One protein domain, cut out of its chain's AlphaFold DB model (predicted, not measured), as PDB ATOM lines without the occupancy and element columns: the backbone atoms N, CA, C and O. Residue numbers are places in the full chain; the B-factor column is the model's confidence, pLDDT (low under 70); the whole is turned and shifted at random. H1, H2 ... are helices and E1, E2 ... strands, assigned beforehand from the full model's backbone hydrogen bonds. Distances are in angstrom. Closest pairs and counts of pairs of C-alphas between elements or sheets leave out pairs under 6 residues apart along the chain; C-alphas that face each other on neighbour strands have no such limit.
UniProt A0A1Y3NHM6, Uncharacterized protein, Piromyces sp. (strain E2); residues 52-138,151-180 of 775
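This is residues 52 to 138 and 151 to 180 of the 775 residues of an uncharacterized protein of Piromyces sp. (strain E2) (UniProt A0A1Y3NHM6). One strongly twisted sheet of five strands makes the body; short H1 packs near the ends of E2 and E4, and H2 only grazes the sheet near where E1 begins. Residues 89 to 94, in the long loop between E2 and E3, stick out. The 117 printed residues run E1, E2, E3, E4, H1, E5, H2; the sheet is mixed, in the order E3 E4 E2 E1 E5, and the class is mixed, helices and strands. The whole is compact, with a radius of gyration of the C-alphas of 14.7 A and spans of 43 by 34 by 23 A.

Find C-alpha 55 at (-0.768, 41.773, 14.861), where E1, residues 55 to 68, begins; it bends by 95 degrees at residue 65. E2, residues 71 to 81, covers 28.7 A, and E4, residues 113 to 122, covers 28.8 A. E3 is residues 105 to 110; E5, residues 151 to 158, bends by 64 degrees at residue 154. H1 is residues 124 to 132; H2, residues 167 to 180, runs 20.4 A to C-alpha 180 at (-16.322, 34.330, 11.823).

Look first at E2 and E4, parallel, with N 118 and O 75 2.8 A apart. Hairpin E1 and E2 has N 61 and O 76 at 2.9 A; hairpin E3 and E4 has N 106 and O 117 at 2.8 A. E5 is antiparallel to E1, with N 62 and O 156 at 2.9 A. H1 is on the sheet, over E2, at a height over the sheet of 10.4 A; their closest C-alphas, Lys 80 and Glu 124, are 5.0 A apart. H2 only grazes the sheet with residues 167 to 174; H1 and H2 are apart. In both helices every O i to N i+4 pair is within hydrogen-bond range.

Residues 139 to 150 are not printed, and C-alphas 138 and 151 are 13.5 A apart. The link E2 to E3 is long, 23 residues. Mean pLDDT of the printed part is 79.7; it is under 70 in 34 residues, among them 164 to 180.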
ATOM      1  N   LEU A  52      -6.172  46.614   7.826       71.75
ATOM      2  CA  LEU A  52      -5.671  45.240   7.872       71.75
ATOM      3  C   LEU A  52      -5.058  45.021   9.257       71.75
ATOM      4  O   LEU A  52      -4.084  45.712   9.576       71.75
ATOM      5  N   PRO A  53      -5.660  44.170  10.110       81.12
ATOM      6  CA  PRO A  53      -5.365  44.272  11.527       81.12
ATOM      7  C   PRO A  53      -3.889  44.008  11.838       81.12
ATOM      8  O   PRO A  53      -3.285  43.031  11.402       81.12
ATOM      9  N   THR A  54      -3.274  44.905  12.592       86.50
ATOM     10  CA  THR A  54      -1.836  44.856  12.848       86.50
ATOM     11  C   THR A  54      -1.579  43.957  14.049       86.50
ATOM     12  O   THR A  54      -1.779  44.386  15.188       86.50
ATOM     13  N   ILE A  55      -1.169  42.708  13.803       89.56
ATOM     14  CA  ILE A  55      -0.768  41.773  14.861       89.56
ATOM     15  C   ILE A  55       0.687  42.064  15.263       89.56
ATOM     16  O   ILE A  55       1.615  41.649  14.572       89.56
ATOM     17  N   GLU A  56       0.895  42.768  16.380       91.25
ATOM     18  CA  GLU A  56       2.231  43.047  16.929       91.25
ATOM     19  C   GLU A  56       2.577  42.049  18.060       91.25
ATOM     20  O   GLU A  56       1.897  42.014  19.091       91.25
ATOM     21  N   PRO A  57       3.632  41.231  17.920       90.62
ATOM     22  CA  PRO A  57       4.038  40.251  18.926       90.62
ATOM     23  C   PRO A  57       4.764  40.908  20.110       90.62
ATOM     24  O   PRO A  57       5.716  41.657  19.917       90.62
ATOM     25  N   CYS A  58       4.352  40.599  21.346       92.19
ATOM     26  CA  CYS A  58       4.864  41.272  22.548       92.19
ATOM     27  C   CYS A  58       5.794  40.396  23.395       92.19
ATOM     28  O   CYS A  58       6.925  40.780  23.678       92.19
ATOM     29  N   PHE A  59       5.329  39.225  23.835       92.12
ATOM     30  CA  PHE A  59       6.107  38.308  24.679       92.12
ATOM     31  C   PHE A  59       5.586  36.873  24.566       92.12
ATOM     32  O   PHE A  59       4.476  36.651  24.082       92.12
ATOM     33  N   SER A  60       6.358  35.901  25.059       92.56
ATOM     34  CA  SER A  60       5.904  34.512  25.173       92.56
ATOM     35  C   SER A  60       5.800  34.060  26.625       92.56
ATOM     36  O   SER A  60       6.658  34.368  27.451       92.56
ATOM     37  N   ILE A  61       4.798  33.238  26.925       92.62
ATOM     38  CA  ILE A  61       4.792  32.391  28.120       92.62
ATOM     39  C   ILE A  61       5.116  30.965  27.686       92.62
ATOM     40  O   ILE A  61       4.377  30.353  26.916       92.62
ATOM     41  N   LYS A  62       6.224  30.430  28.194       93.50
ATOM     42  CA  LYS A  62       6.555  29.010  28.096       93.50
ATOM     43  C   LYS A  62       5.753  28.233  29.134       93.50
ATOM     44  O   LYS A  62       5.716  28.629  30.300       93.50
ATOM     45  N   LEU A  63       5.174  27.118  28.709       92.00
ATOM     46  CA  LEU A  63       4.393  26.188  29.518       92.00
ATOM     47  C   LEU A  63       4.906  24.759  29.301       92.00
ATOM     48  O   LEU A  63       5.261  24.383  28.181       92.00
ATOM     49  N   GLU A  64       4.864  23.926  30.338       91.19
ATOM     50  CA  GLU A  64       4.866  22.470  30.148       91.19
ATOM     51  C   GLU A  64       3.432  21.928  30.081       91.19
ATOM     52  O   GLU A  64       2.506  22.511  30.639       91.19
ATOM     53  N   GLY A  65       3.218  20.813  29.384       89.31
ATOM     54  CA  GLY A  65       1.889  20.243  29.173       89.31
ATOM     55  C   GLY A  65       1.909  18.799  28.683       89.31
ATOM     56  O   GLY A  65       2.944  18.127  28.665       89.31
ATOM     57  N   THR A  66       0.745  18.316  28.249       85.44
ATOM     58  CA  THR A  66       0.596  17.025  27.565       85.44
ATOM     59  C   THR A  66       1.553  16.917  26.382       85.44
ATOM     60  O   THR A  66       1.736  17.883  25.638       85.44
ATOM     61  N   ILE A  67       2.124  15.725  26.183       84.81
ATOM     62  CA  ILE A  67       2.992  15.440  25.039       84.81
ATOM     63  C   ILE A  67       2.150  15.507  23.762       84.81
ATOM     64  O   ILE A  67       1.343  14.616  23.510       84.81
ATOM     65  N   ILE A  68       2.370  16.528  22.935       79.88
ATOM     66  CA  ILE A  68       1.825  16.596  21.575       79.88
ATOM     67  C   ILE A  68       3.002  16.468  20.608       79.88
ATOM     68  O   ILE A  68       4.027  17.116  20.801       79.88
ATOM     69  N   SER A  69       2.892  15.620  19.581       80.88
ATOM     70  CA  SER A  69       3.952  15.406  18.571       80.88
ATOM     71  C   SER A  69       5.365  15.242  19.173       80.88
ATOM     72  O   SER A  69       6.317  15.872  18.716       80.88
ATOM     73  N   GLY A  70       5.491  14.461  20.252       84.94
ATOM     74  CA  GLY A  70       6.765  14.184  20.929       84.94
ATOM     75  C   GLY A  70       7.296  15.270  21.879       84.94
ATOM     76  O   GLY A  70       8.326  15.045  22.505       84.94
ATOM     77  N   SER A  71       6.615  16.412  22.050       88.19
ATOM     78  CA  SER A  71       7.063  17.484  22.958       88.19
ATOM     79  C   SER A  71       6.037  17.849  24.028       88.19
ATOM     80  O   SER A  71       4.842  17.958  23.749       88.19
ATOM     81  N   LYS A  72       6.538  18.070  25.251       92.31
ATOM     82  CA  LYS A  72       5.806  18.643  26.392       92.31
ATOM     83  C   LYS A  72       5.840  20.170  26.428       92.31
ATOM     84  O   LYS A  72       5.149  20.744  27.261       92.31
ATOM     85  N   VAL A  73       6.688  20.814  25.622       91.75
ATOM     86  CA  VAL A  73       6.982  22.245  25.763       91.75
ATOM     87  C   VAL A  73       6.149  23.049  24.775       91.75
ATOM     88  O   VAL A  73       6.233  22.875  23.555       91.75
ATOM     89  N   HIS A  74       5.360  23.948  25.343       92.38
ATOM     90  CA  HIS A  74       4.412  24.815  24.667       92.38
ATOM     91  C   HIS A  74       4.804  26.273  24.915       92.38
ATOM     92  O   HIS A  74       5.411  26.601  25.933       92.38
ATOM     93  N   TYR A  75       4.461  27.144  23.980       93.44
ATOM     94  CA  TYR A  75       4.731  28.573  24.024       93.44
ATOM     95  C   TYR A  75       3.468  29.308  23.601       93.44
ATOM     96  O   TYR A  75       2.997  29.102  22.488       93.44
ATOM     97  N   ILE A  76       2.921  30.158  24.462       93.19
ATOM     98  CA  ILE A  76       1.828  31.059  24.093       93.19
ATOM     99  C   ILE A  76       2.439  32.428  23.814       93.19
ATOM    100  O   ILE A  76       2.981  33.062  24.720       93.19
ATOM    101  N   ASN A  77       2.379  32.856  22.557       93.50
ATOM    102  CA  ASN A  77       2.723  34.198  22.115       93.50
ATOM    103  C   ASN A  77       1.543  35.129  22.402       93.50
ATOM    104  O   ASN A  77       0.436  34.897  21.920       93.50
ATOM    105  N   PHE A  78       1.799  36.188  23.166       93.56
ATOM    106  CA  PHE A  78       0.850  37.263  23.419       93.56
ATOM    107  C   PHE A  78       1.101  38.367  22.390       93.56
ATOM    108  O   PHE A  78       2.190  38.949  22.343       93.56
ATOM    109  N   CYS A  79       0.099  38.639  21.561       93.69
ATOM    110  CA  CYS A  79       0.140  39.647  20.508       93.69
ATOM    111  C   CYS A  79      -0.890  40.749  20.775       93.69
ATOM    112  O   CYS A  79      -2.007  40.468  21.209       93.69
ATOM    113  N   LYS A  80      -0.553  41.999  20.459       94.31
ATOM    114  CA  LYS A  80      -1.543  43.065  20.273       94.31
ATOM    115  C   LYS A  80      -2.208  42.871  18.917       94.31
ATOM    116  O   LYS A  80      -1.528  42.539  17.953       94.31
ATOM    117  N   CYS A  81      -3.495  43.157  18.819       93.38
ATOM    118  CA  CYS A  81      -4.200  43.323  17.558       93.38
ATOM    119  C   CYS A  81      -5.252  44.425  17.723       93.38
ATOM    120  O   CYS A  81      -6.047  44.407  18.660       93.38
ATOM    121  N   ASN A  82      -5.248  45.395  16.812       90.06
ATOM    122  CA  ASN A  82      -6.138  46.560  16.845       90.06
ATOM    123  C   ASN A  82      -7.603  46.247  16.480       90.06
ATOM    124  O   ASN A  82      -8.471  47.057  16.785       90.06
ATOM    125  N   ALA A  83      -7.881  45.094  15.861       89.19
ATOM    126  CA  ALA A  83      -9.242  44.634  15.561       89.19
ATOM    127  C   ALA A  83      -9.830  43.676  16.613       89.19
ATOM    128  O   ALA A  83     -10.958  43.219  16.456       89.19
ATOM    129  N   VAL A  84      -9.093  43.365  17.685       90.81
ATOM    130  CA  VAL A  84      -9.691  42.731  18.868       90.81
ATOM    131  C   VAL A  84     -10.409  43.824  19.652       90.81
ATOM    132  O   VAL A  84      -9.797  44.839  19.993       90.81
ATOM    133  N   GLU A  85     -11.696  43.631  19.931       89.31
ATOM    134  CA  GLU A  85     -12.494  44.589  20.702       89.31
ATOM    135  C   GLU A  85     -11.908  44.816  22.105       89.31
ATOM    136  O   GLU A  85     -11.340  43.914  22.722       89.31
ATOM    137  N   GLU A  86     -12.041  46.033  22.632       87.00
ATOM    138  CA  GLU A  86     -11.672  46.309  24.019       87.00
ATOM    139  C   GLU A  86     -12.819  45.932  24.968       87.00
ATOM    140  O   GLU A  86     -13.932  46.449  24.850       87.00
ATOM    141  N   SER A  87     -12.539  45.095  25.974       80.12
ATOM    142  CA  SER A  87     -13.471  44.875  27.080       80.12
ATOM    143  C   SER A  87     -13.589  46.139  27.939       80.12
ATOM    144  O   SER A  87     -12.757  46.443  28.800       80.12
ATOM    145  N   THR A  88     -14.667  46.879  27.685       67.62
ATOM    146  CA  THR A  88     -15.120  48.059  28.444       67.62
ATOM    147  C   THR A  88     -15.924  47.698  29.697       67.62
ATOM    148  O   THR A  88     -16.217  48.569  30.510       67.62
ATOM    149  N   LYS A  89     -16.288  46.420  29.863       64.88
ATOM    150  CA  LYS A  89     -17.010  45.880  31.022       64.88
ATOM    151  C   LYS A  89     -16.041  45.065  31.873       64.88
ATOM    152  O   LYS A  89     -15.499  44.079  31.387       64.88
ATOM    153  N   GLU A  90     -15.841  45.469  33.123       59.75
ATOM    154  CA  GLU A  90     -14.817  44.873  33.996       59.75
ATOM    155  C   GLU A  90     -15.273  43.591  34.716       59.75
ATOM    156  O   GLU A  90     -14.423  42.822  35.154       59.75
ATOM    157  N   ASN A  91     -16.586  43.331  34.811       52.03
ATOM    158  CA  ASN A  91     -17.117  42.403  35.822       52.03
ATOM    159  C   ASN A  91     -17.453  40.978  35.330       52.03
ATOM    160  O   ASN A  91     -17.064  40.025  35.996       52.03
ATOM    161  N   ASP A  92     -18.152  40.804  34.197       58.31
ATOM    162  CA  ASP A  92     -18.791  39.502  33.868       58.31
ATOM    163  C   ASP A  92     -18.455  38.921  32.478       58.31
ATOM    164  O   ASP A  92     -18.714  37.752  32.210       58.31
ATOM    165  N   GLY A  93     -17.920  39.727  31.552       68.12
ATOM    166  CA  GLY A  93     -17.869  39.376  30.120       68.12
ATOM    167  C   GLY A  93     -16.696  38.495  29.669       68.12
ATOM    168  O   GLY A  93     -16.636  38.128  28.497       68.12
ATOM    169  N   GLY A  94     -15.747  38.196  30.557       81.62
ATOM    170  CA  GLY A  94     -14.446  37.641  30.174       81.62
ATOM    171  C   GLY A  94     -13.575  38.634  29.389       81.62
ATOM    172  O   GLY A  94     -13.894  39.816  29.246       81.62
ATOM    173  N   ILE A  95     -12.435  38.151  28.889       87.56
ATOM    174  CA  ILE A  95     -11.490  38.941  28.086       87.56
ATOM    175  C   ILE A  95     -11.583  38.478  26.624       87.56
ATOM    176  O   ILE A  95     -11.330  37.299  26.368       87.56
ATOM    177  N   PRO A  96     -11.909  39.363  25.661       89.31
ATOM    178  CA  PRO A  96     -11.936  39.001  24.250       89.31
ATOM    179  C   PRO A  96     -10.520  38.677  23.762       89.31
ATOM    180  O   PRO A  96      -9.598  39.489  23.876       89.31
ATOM    181  N   ILE A  97     -10.361  37.476  23.207       90.88
ATOM    182  CA  ILE A  97      -9.117  36.990  22.606       90.88
ATOM    183  C   ILE A  97      -9.398  36.401  21.227       90.88
ATOM    184  O   ILE A  97     -10.376  35.680  21.036       90.88
ATOM    185  N   VAL A  98      -8.515  36.666  20.267       89.31
ATOM    186  CA  VAL A  98      -8.538  36.010  18.954       89.31
ATOM    187  C   VAL A  98      -7.439  34.953  18.916       89.31
ATOM    188  O   VAL A  98      -6.256  35.243  19.101       89.31
ATOM    189  N   VAL A  99      -7.854  33.707  18.689       87.31
ATOM    190  CA  VAL A  99      -7.007  32.507  18.703       87.31
ATOM    191  C   VAL A  99      -7.107  31.829  17.341       87.31
ATOM    192  O   VAL A  99      -8.217  31.471  16.931       87.31
ATOM    193  N   ARG A 100      -5.962  31.642  16.662       78.25
ATOM    194  CA  ARG A 100      -5.871  31.054  15.310       78.25
ATOM    195  C   ARG A 100      -6.699  29.765  15.199       78.25
ATOM    196  O   ARG A 100      -6.624  28.893  16.058       78.25
ATOM    197  N   GLU A 101      -7.497  29.682  14.139       65.62
ATOM    198  CA  GLU A 101      -8.463  28.601  13.893       65.62
ATOM    199  C   GLU A 101      -7.790  27.341  13.338       65.62
ATOM    200  O   GLU A 101      -7.901  26.257  13.906       65.62
ATOM    201  N   GLU A 102      -7.076  27.495  12.222       55.28
ATOM    202  CA  GLU A 102      -6.549  26.383  11.435       55.28
ATOM    203  C   GLU A 102      -5.145  26.011  11.932       55.28
ATOM    204  O   GLU A 102      -4.218  26.826  11.909       55.28
ATOM    205  N   ASP A 103      -5.042  24.788  12.465       55.28
ATOM    206  CA  ASP A 103      -3.945  24.188  13.246       55.28
ATOM    207  C   ASP A 103      -3.478  24.959  14.499       55.28
ATOM    208  O   ASP A 103      -3.117  24.327  15.491       55.28
ATOM    209  N   GLY A 104      -3.458  26.297  14.486       56.03
ATOM    210  CA  GLY A 104      -3.237  27.204  15.625       56.03
ATOM    211  C   GLY A 104      -1.894  27.100  16.361       56.03
ATOM    212  O   GLY A 104      -1.642  27.838  17.312       56.03
ATOM    213  N   LYS A 105      -1.031  26.177  15.930       70.69
ATOM    214  CA  LYS A 105       0.006  25.559  16.758       70.69
ATOM    215  C   LYS A 105       1.261  25.285  15.933       70.69
ATOM    216  O   LYS A 105       1.516  24.162  15.482       70.69
ATOM    217  N   ARG A 106       2.066  26.323  15.721       83.62
ATOM    218  CA  ARG A 106       3.277  26.265  14.896       83.62
ATOM    219  C   ARG A 106       4.314  25.342  15.543       83.62
ATOM    220  O   ARG A 106       4.760  25.567  16.669       83.62
ATOM    221  N   LYS A 107       4.694  24.279  14.824       85.19
ATOM    222  CA  LYS A 107       5.737  23.320  15.229       85.19
ATOM    223  C   LYS A 107       7.112  23.939  14.981       85.19
ATOM    224  O   LYS A 107       7.697  23.761  13.916       85.19
ATOM    225  N   TYR A 108       7.630  24.667  15.959       86.75
ATOM    226  CA  TYR A 108       8.961  25.263  15.883       86.75
ATOM    227  C   TYR A 108      10.028  24.251  16.326       86.75
ATOM    228  O   TYR A 108       9.820  23.526  17.297       86.75
ATOM    229  N   ARG A 109      11.183  24.178  15.648       88.38
ATOM    230  CA  ARG A 109      12.270  23.245  16.001       88.38
ATOM    231  C   ARG A 109      13.569  24.004  16.270       88.38
ATOM    232  O   ARG A 109      14.066  24.696  15.389       88.38
ATOM    233  N   LYS A 110      14.137  23.851  17.471       88.00
ATOM    234  CA  LYS A 110      15.399  24.492  17.894       88.00
ATOM    235  C   LYS A 110      16.253  23.483  18.659       88.00
ATOM    236  O   LYS A 110      15.731  22.753  19.498       88.00
ATOM    237  N   TYR A 111      17.553  23.416  18.366       90.06
ATOM    238  CA  TYR A 111      18.486  22.460  18.993       90.06
ATOM    239  C   TYR A 111      17.971  21.002  18.958       90.06
ATOM    240  O   TYR A 111      17.925  20.307  19.971       90.06
ATOM    241  N   GLY A 112      17.464  20.570  17.795       90.62
ATOM    242  CA  GLY A 112      16.871  19.243  17.573       90.62
ATOM    243  C   GLY A 112      15.480  19.018  18.187       90.62
ATOM    244  O   GLY A 112      14.718  18.205  17.657       90.62
ATOM    245  N   ARG A 113      15.115  19.759  19.242       88.88
ATOM    246  CA  ARG A 113      13.844  19.651  19.976       88.88
ATOM    247  C   ARG A 113      12.712  20.390  19.263       88.88
ATOM    248  O   ARG A 113      12.916  21.475  18.720       88.88
ATOM    249  N   THR A 114      11.516  19.807  19.300       90.19
ATOM    250  CA  THR A 114      10.274  20.415  18.798       90.19
ATOM    251  C   THR A 114       9.550  21.158  19.920       90.19
ATOM    252  O   THR A 114       9.536  20.708  21.066       90.19
ATOM    253  N   PHE A 115       8.909  22.268  19.579       91.81
ATOM    254  CA  PHE A 115       8.139  23.150  20.451       91.81
ATOM    255  C   PHE A 115       6.829  23.523  19.755       91.81
ATOM    256  O   PHE A 115       6.762  23.528  18.524       91.81
ATOM    257  N   HIS A 116       5.799  23.857  20.530       91.44
ATOM    258  CA  HIS A 116       4.485  24.227  19.995       91.44
ATOM    259  C   HIS A 116       4.157  25.667  20.344       91.44
ATOM    260  O   HIS A 116       3.924  25.963  21.513       91.44
ATOM    261  N   VAL A 117       4.170  26.545  19.343       92.56
ATOM    262  CA  VAL A 117       3.891  27.977  19.502       92.56
ATOM    263  C   VAL A 117       2.439  28.257  19.113       92.56
ATOM    264  O   VAL A 117       2.032  27.924  18.002       92.56
ATOM    265  N   TYR A 118       1.677  28.857  20.021       91.94
ATOM    266  CA  TYR A 118       0.294  29.286  19.826       91.94
ATOM    267  C   TYR A 118       0.256  30.811  19.857       91.94
ATOM    268  O   TYR A 118       0.713  31.406  20.833       91.94
ATOM    269  N   ASP A 119      -0.278  31.450  18.821       91.88
ATOM    270  CA  ASP A 119      -0.370  32.910  18.746       91.88
ATOM    271  C   ASP A 119      -1.775  33.367  19.188       91.88
ATOM    272  O   ASP A 119      -2.783  32.997  18.579       91.88
ATOM    273  N   VAL A 120      -1.839  34.141  20.280       92.88
ATOM    274  CA  VAL A 120      -3.076  34.640  20.905       92.88
ATOM    275  C   VAL A 120      -3.069  36.166  20.876       92.88
ATOM    276  O   VAL A 120      -2.169  36.812  21.415       92.88
ATOM    277  N   SER A 121      -4.080  36.742  20.229       93.69
ATOM    278  CA  SER A 121      -4.194  38.182  20.004       93.69
ATOM    279  C   SER A 121      -5.189  38.835  20.963       93.69
ATOM    280  O   SER A 121      -6.310  38.357  21.127       93.69
ATOM    281  N   PHE A 122      -4.778  39.959  21.545       94.38
ATOM    282  CA  PHE A 122      -5.511  40.774  22.514       94.38
ATOM    283  C   PHE A 122      -5.606  42.221  22.020       94.38
ATOM    284  O   PHE A 122      -4.743  42.681  21.271       94.38
ATOM    285  N   ASN A 123      -6.583  42.986  22.507       94.38
ATOM    286  CA  ASN A 123      -6.568  44.438  22.330       94.38
ATOM    287  C   ASN A 123      -5.351  45.063  23.054       94.38
ATOM    288  O   ASN A 123      -4.967  44.626  24.143       94.38
ATOM    289  N   GLU A 124      -4.750  46.108  22.477       93.12
ATOM    290  CA  GLU A 124      -3.552  46.751  23.034       93.12
ATOM    291  C   GLU A 124      -3.764  47.292  24.461       93.12
ATOM    292  O   GLU A 124      -2.880  47.180  25.312       93.12
ATOM    293  N   ASN A 125      -4.943  47.842  24.754       91.38
ATOM    294  CA  ASN A 125      -5.255  48.425  26.058       91.38
ATOM    295  C   ASN A 125      -5.478  47.354  27.138       91.38
ATOM    296  O   ASN A 125      -5.197  47.599  28.312       91.38
ATOM    297  N   ILE A 126      -5.892  46.142  26.749       90.44
ATOM    298  CA  ILE A 126      -5.961  44.980  27.647       90.44
ATOM    299  C   ILE A 126      -4.544  44.546  28.043       90.44
ATOM    300  O   ILE A 126      -4.285  44.312  29.221       90.44
ATOM    301  N   LEU A 127      -3.595  44.519  27.098       89.69
ATOM    302  CA  LEU A 127      -2.192  44.218  27.407       89.69
ATOM    303  C   LEU A 127      -1.536  45.313  28.262       89.69
ATOM    304  O   LEU A 127      -0.849  44.986  29.225       89.69
ATOM    305  N   LYS A 128      -1.808  46.601  28.002       90.44
ATOM    306  CA  LYS A 128      -1.348  47.710  28.865       90.44
ATOM    307  C   LYS A 128      -1.873  47.578  30.301       90.44
ATOM    308  O   LYS A 128      -1.093  47.728  31.242       90.44
ATOM    309  N   ARG A 129      -3.161  47.242  30.482       88.62
ATOM    310  CA  ARG A 129      -3.738  46.916  31.801       88.62
ATOM    311  C   ARG A 129      -3.026  45.714  32.440       88.62
ATOM    312  O   ARG A 129      -2.642  45.793  33.603       88.62
ATOM    313  N   ALA A 130      -2.760  44.661  31.668       85.31
ATOM    314  CA  ALA A 130      -2.119  43.436  32.151       85.31
ATOM    315  C   ALA A 130      -0.635  43.578  32.546       85.31
ATOM    316  O   ALA A 130      -0.121  42.783  33.337       85.31
ATOM    317  N   GLU A 131       0.078  44.569  32.007       84.44
ATOM    318  CA  GLU A 131       1.441  44.881  32.447       84.44
ATOM    319  C   GLU A 131       1.466  45.776  33.695       84.44
ATOM    320  O   GLU A 131       2.357  45.613  34.536       84.44
ATOM    321  N   ALA A 132       0.472  46.660  33.844       87.19
ATOM    322  CA  ALA A 132       0.317  47.538  35.002       87.19
ATOM    323  C   ALA A 132      -0.168  46.797  36.264       87.19
ATOM    324  O   ALA A 132       0.361  47.043  37.348       87.19
ATOM    325  N   ASP A 133      -1.135  45.885  36.138       82.38
ATOM    326  CA  ASP A 133      -1.701  45.138  37.268       82.38
ATOM    327  C   ASP A 133      -0.962  43.800  37.534       82.38
ATOM    328  O   ASP A 133      -0.848  42.948  36.646       82.38
ATOM    329  N   PRO A 134      -0.454  43.556  38.760       73.81
ATOM    330  CA  PRO A 134       0.072  42.254  39.163       73.81
ATOM    331  C   PRO A 134      -0.935  41.093  39.124       73.81
ATOM    332  O   PRO A 134      -0.507  39.966  38.862       73.81
ATOM    333  N   PHE A 135      -2.228  41.322  39.385       62.50
ATOM    334  CA  PHE A 135      -3.233  40.250  39.457       62.50
ATOM    335  C   PHE A 135      -3.563  39.686  38.073       62.50
ATOM    336  O   PHE A 135      -3.531  38.465  37.890       62.50
ATOM    337  N   PHE A 136      -3.736  40.559  37.076       64.12
ATOM    338  CA  PHE A 136      -3.924  40.220  35.658       64.12
ATOM    339  C   PHE A 136      -2.906  39.217  35.076       64.12
ATOM    340  O   PHE A 136      -3.175  38.582  34.061       64.12
ATOM    341  N   LYS A 137      -1.738  39.027  35.706       59.50
ATOM    342  CA  LYS A 137      -0.716  38.055  35.272       59.50
ATOM    343  C   LYS A 137      -1.166  36.593  35.412       59.50
ATOM    344  O   LYS A 137      -0.536  35.718  34.821       59.50
ATOM    345  N   HIS A 138      -2.241  36.320  36.152       60.91
ATOM    346  CA  HIS A 138      -2.781  34.977  36.396       60.91
ATOM    347  C   HIS A 138      -3.909  34.608  35.411       60.91
ATOM    348  O   HIS A 138      -5.011  34.231  35.809       60.91
ATOM    349  N   ILE A 151       0.274  22.344  32.275       76.44
ATOM    350  CA  ILE A 151       0.661  22.233  33.684       76.44
ATOM    351  C   ILE A 151       0.762  23.651  34.251       76.44
ATOM    352  O   ILE A 151       1.790  24.316  34.149       76.44
ATOM    353  N   HIS A 152      -0.328  24.097  34.876       65.44
ATOM    354  CA  HIS A 152      -0.530  25.473  35.349       65.44
ATOM    355  C   HIS A 152       0.483  25.952  36.421       65.44
ATOM    356  O   HIS A 152       0.476  27.122  36.779       65.44
ATOM    357  N   GLY A 153       1.355  25.075  36.938       63.09
ATOM    358  CA  GLY A 153       2.412  25.417  37.904       63.09
ATOM    359  C   GLY A 153       3.805  25.656  37.303       63.09
ATOM    360  O   GLY A 153       4.742  25.939  38.048       63.09
ATOM    361  N   HIS A 154       3.986  25.507  35.984       60.44
ATOM    362  CA  HIS A 154       5.289  25.631  35.314       60.44
ATOM    363  C   HIS A 154       5.217  26.633  34.159       60.44
ATOM    364  O   HIS A 154       5.322  26.277  32.986       60.44
ATOM    365  N   THR A 155       5.017  27.902  34.523       74.25
ATOM    366  CA  THR A 155       4.921  29.034  33.597       74.25
ATOM    367  C   THR A 155       6.161  29.923  33.712       74.25
ATOM    368  O   THR A 155       6.429  30.453  34.790       74.25
ATOM    369  N   SER A 156       6.896  30.153  32.623       76.88
ATOM    370  CA  SER A 156       7.974  31.155  32.597       76.88
ATOM    371  C   SER A 156       7.773  32.132  31.441       76.88
ATOM    372  O   SER A 156       7.757  31.713  30.282       76.88
ATOM    373  N   ARG A 157       7.650  33.432  31.743       78.19
ATOM    374  CA  ARG A 157       7.651  34.498  30.728       78.19
ATOM    375  C   ARG A 157       9.044  34.561  30.100       78.19
ATOM    376  O   ARG A 157       9.995  34.965  30.763       78.19
ATOM    377  N   GLU A 158       9.173  34.147  28.842       72.50
ATOM    378  CA  GLU A 158      10.387  34.393  28.063       72.50
ATOM    379  C   GLU A 158      10.287  35.813  27.477       72.50
ATOM    380  O   GLU A 158       9.264  36.209  26.914       72.50
ATOM    381  N   GLY A 159      11.329  36.622  27.700       70.38
ATOM    382  CA  GLY A 159      11.295  38.077  27.490       70.38
ATOM    383  C   GLY A 159      11.290  38.540  26.031       70.38
ATOM    384  O   GLY A 159      11.205  39.737  25.782       70.38
ATOM    385  N   GLN A 160      11.379  37.615  25.076       83.19
ATOM    386  CA  GLN A 160      11.186  37.869  23.650       83.19
ATOM    387  C   GLN A 160      10.110  36.917  23.113       83.19
ATOM    388  O   GLN A 160      10.057  35.766  23.559       83.19
ATOM    389  N   PRO A 161       9.265  37.358  22.165       85.38
ATOM    390  CA  PRO A 161       8.307  36.477  21.517       85.38
ATOM    391  C   PRO A 161       9.030  35.408  20.682       85.38
ATOM    392  O   PRO A 161       9.980  35.699  19.952       85.38
ATOM    393  N   MET A 162       8.564  34.161  20.762       89.00
ATOM    394  CA  MET A 162       9.026  33.072  19.899       89.00
ATOM    395  C   MET A 162       8.752  33.416  18.429       89.00
ATOM    396  O   MET A 162       7.679  33.964  18.154       89.00
ATOM    397  N   PRO A 163       9.674  33.076  17.496       82.56
ATOM    398  CA  PRO A 163       9.714  33.617  16.139       82.56
ATOM    399  C   PRO A 163       8.346  33.747  15.482       82.56
ATOM    400  O   PRO A 163       7.548  32.807  15.439       82.56
ATOM    401  N   THR A 164       8.056  34.961  15.049       67.69
ATOM    402  CA  THR A 164       6.690  35.437  14.850       67.69
ATOM    403  C   THR A 164       6.213  35.139  13.433       67.69
ATOM    404  O   THR A 164       7.000  34.723  12.584       67.69
ATOM    405  N   LEU A 165       4.909  35.271  13.209       62.41
ATOM    406  CA  LEU A 165       4.290  35.052  11.902       62.41
ATOM    407  C   LEU A 165       4.856  36.023  10.850       62.41
ATOM    408  O   LEU A 165       5.201  37.158  11.193       62.41
ATOM    409  N   SER A 166       4.913  35.608   9.580       68.56
ATOM    410  CA  SER A 166       5.108  36.563   8.479       68.56
ATOM    411  C   SER A 166       3.884  37.478   8.338       68.56
ATOM    412  O   SER A 166       2.786  37.148   8.792       68.56
ATOM    413  N   GLN A 167       4.034  38.625   7.666       59.91
ATOM    414  CA  GLN A 167       2.888  39.503   7.413       59.91
ATOM    415  C   GLN A 167       1.829  38.826   6.518       59.91
ATOM    416  O   GLN A 167       0.647  39.142   6.639       59.91
ATOM    417  N   GLU A 168       2.203  37.864   5.664       66.06
ATOM    418  CA  GLU A 168       1.232  37.077   4.892       66.06
ATOM    419  C   GLU A 168       0.422  36.132   5.794       66.06
ATOM    420  O   GLU A 168      -0.807  36.122   5.719       66.06
ATOM    421  N   GLU A 169       1.086  35.414   6.705       67.50
ATOM    422  CA  GLU A 169       0.429  34.565   7.710       67.50
ATOM    423  C   GLU A 169      -0.467  35.372   8.677       67.50
ATOM    424  O   GLU A 169      -1.480  34.870   9.176       67.50
ATOM    425  N   VAL A 170      -0.095  36.625   8.963       63.19
ATOM    426  CA  VAL A 170      -0.925  37.584   9.711       63.19
ATOM    427  C   VAL A 170      -2.162  37.966   8.896       63.19
ATOM    428  O   VAL A 170      -3.272  37.884   9.413       63.19
ATOM    429  N   ASN A 171      -2.016  38.312   7.616       65.06
ATOM    430  CA  ASN A 171      -3.152  38.671   6.762       65.06
ATOM    431  C   ASN A 171      -4.155  37.504   6.605       65.06
ATOM    432  O   ASN A 171      -5.368  37.723   6.599       65.06
ATOM    433  N   GLU A 172      -3.666  36.262   6.535       66.00
ATOM    434  CA  GLU A 172      -4.485  35.041   6.501       66.00
ATOM    435  C   GLU A 172      -5.313  34.845   7.785       66.00
ATOM    436  O   GLU A 172      -6.524  34.626   7.724       66.00
ATOM    437  N   LEU A 173      -4.693  35.042   8.954       61.94
ATOM    438  CA  LEU A 173      -5.352  35.002  10.269       61.94
ATOM    439  C   LEU A 173      -6.613  35.876  10.340       61.94
ATOM    440  O   LEU A 173      -7.613  35.528  10.968       61.94
ATOM    441  N   LEU A 174      -6.538  37.036   9.698       62.03
ATOM    442  CA  LEU A 174      -7.486  38.132   9.847       62.03
ATOM    443  C   LEU A 174      -8.609  38.055   8.817       62.03
ATOM    444  O   LEU A 174      -9.741  38.445   9.101       62.03
ATOM    445  N   LYS A 175      -8.327  37.444   7.664       64.44
ATOM    446  CA  LYS A 175      -9.336  36.945   6.731       64.44
ATOM    447  C   LYS A 175     -10.247  35.914   7.411       64.44
ATOM    448  O   LYS A 175     -11.468  36.008   7.286       64.44
ATOM    449  N   ASN A 176      -9.677  34.999   8.198       59.28
ATOM    450  CA  ASN A 176     -10.456  34.011   8.949       59.28
ATOM    451  C   ASN A 176     -11.250  34.671  10.093       59.28
ATOM    452  O   ASN A 176     -12.457  34.461  10.179       59.28
ATOM    453  N   ALA A 177     -10.642  35.567  10.883       52.38
ATOM    454  CA  ALA A 177     -11.358  36.333  11.915       52.38
ATOM    455  C   ALA A 177     -12.547  37.142  11.347       52.38
ATOM    456  O   ALA A 177     -13.649  37.108  11.896       52.38
ATOM    457  N   SER A 178     -12.355  37.794  10.195       49.16
ATOM    458  CA  SER A 178     -13.424  38.506   9.473       49.16
ATOM    459  C   SER A 178     -14.532  37.569   8.981       49.16
ATOM    460  O   SER A 178     -15.682  37.978   8.853       49.16
ATOM    461  N   THR A 179     -14.206  36.306   8.698       48.88
ATOM    462  CA  THR A 179     -15.186  35.306   8.248       48.88
ATOM    463  C   THR A 179     -16.093  34.869   9.403       48.88
ATOM    464  O   THR A 179     -17.305  34.819   9.213       48.88
ATOM    465  N   ILE A 180     -15.545  34.661  10.609       46.88
ATOM    466  CA  ILE A 180     -16.322  34.330  11.823       46.88
ATOM    467  C   ILE A 180     -17.302  35.461  12.169       46.88
ATOM    468  O   ILE A 180     -18.489  35.220  12.377       46.88
TER     469      ILE A 180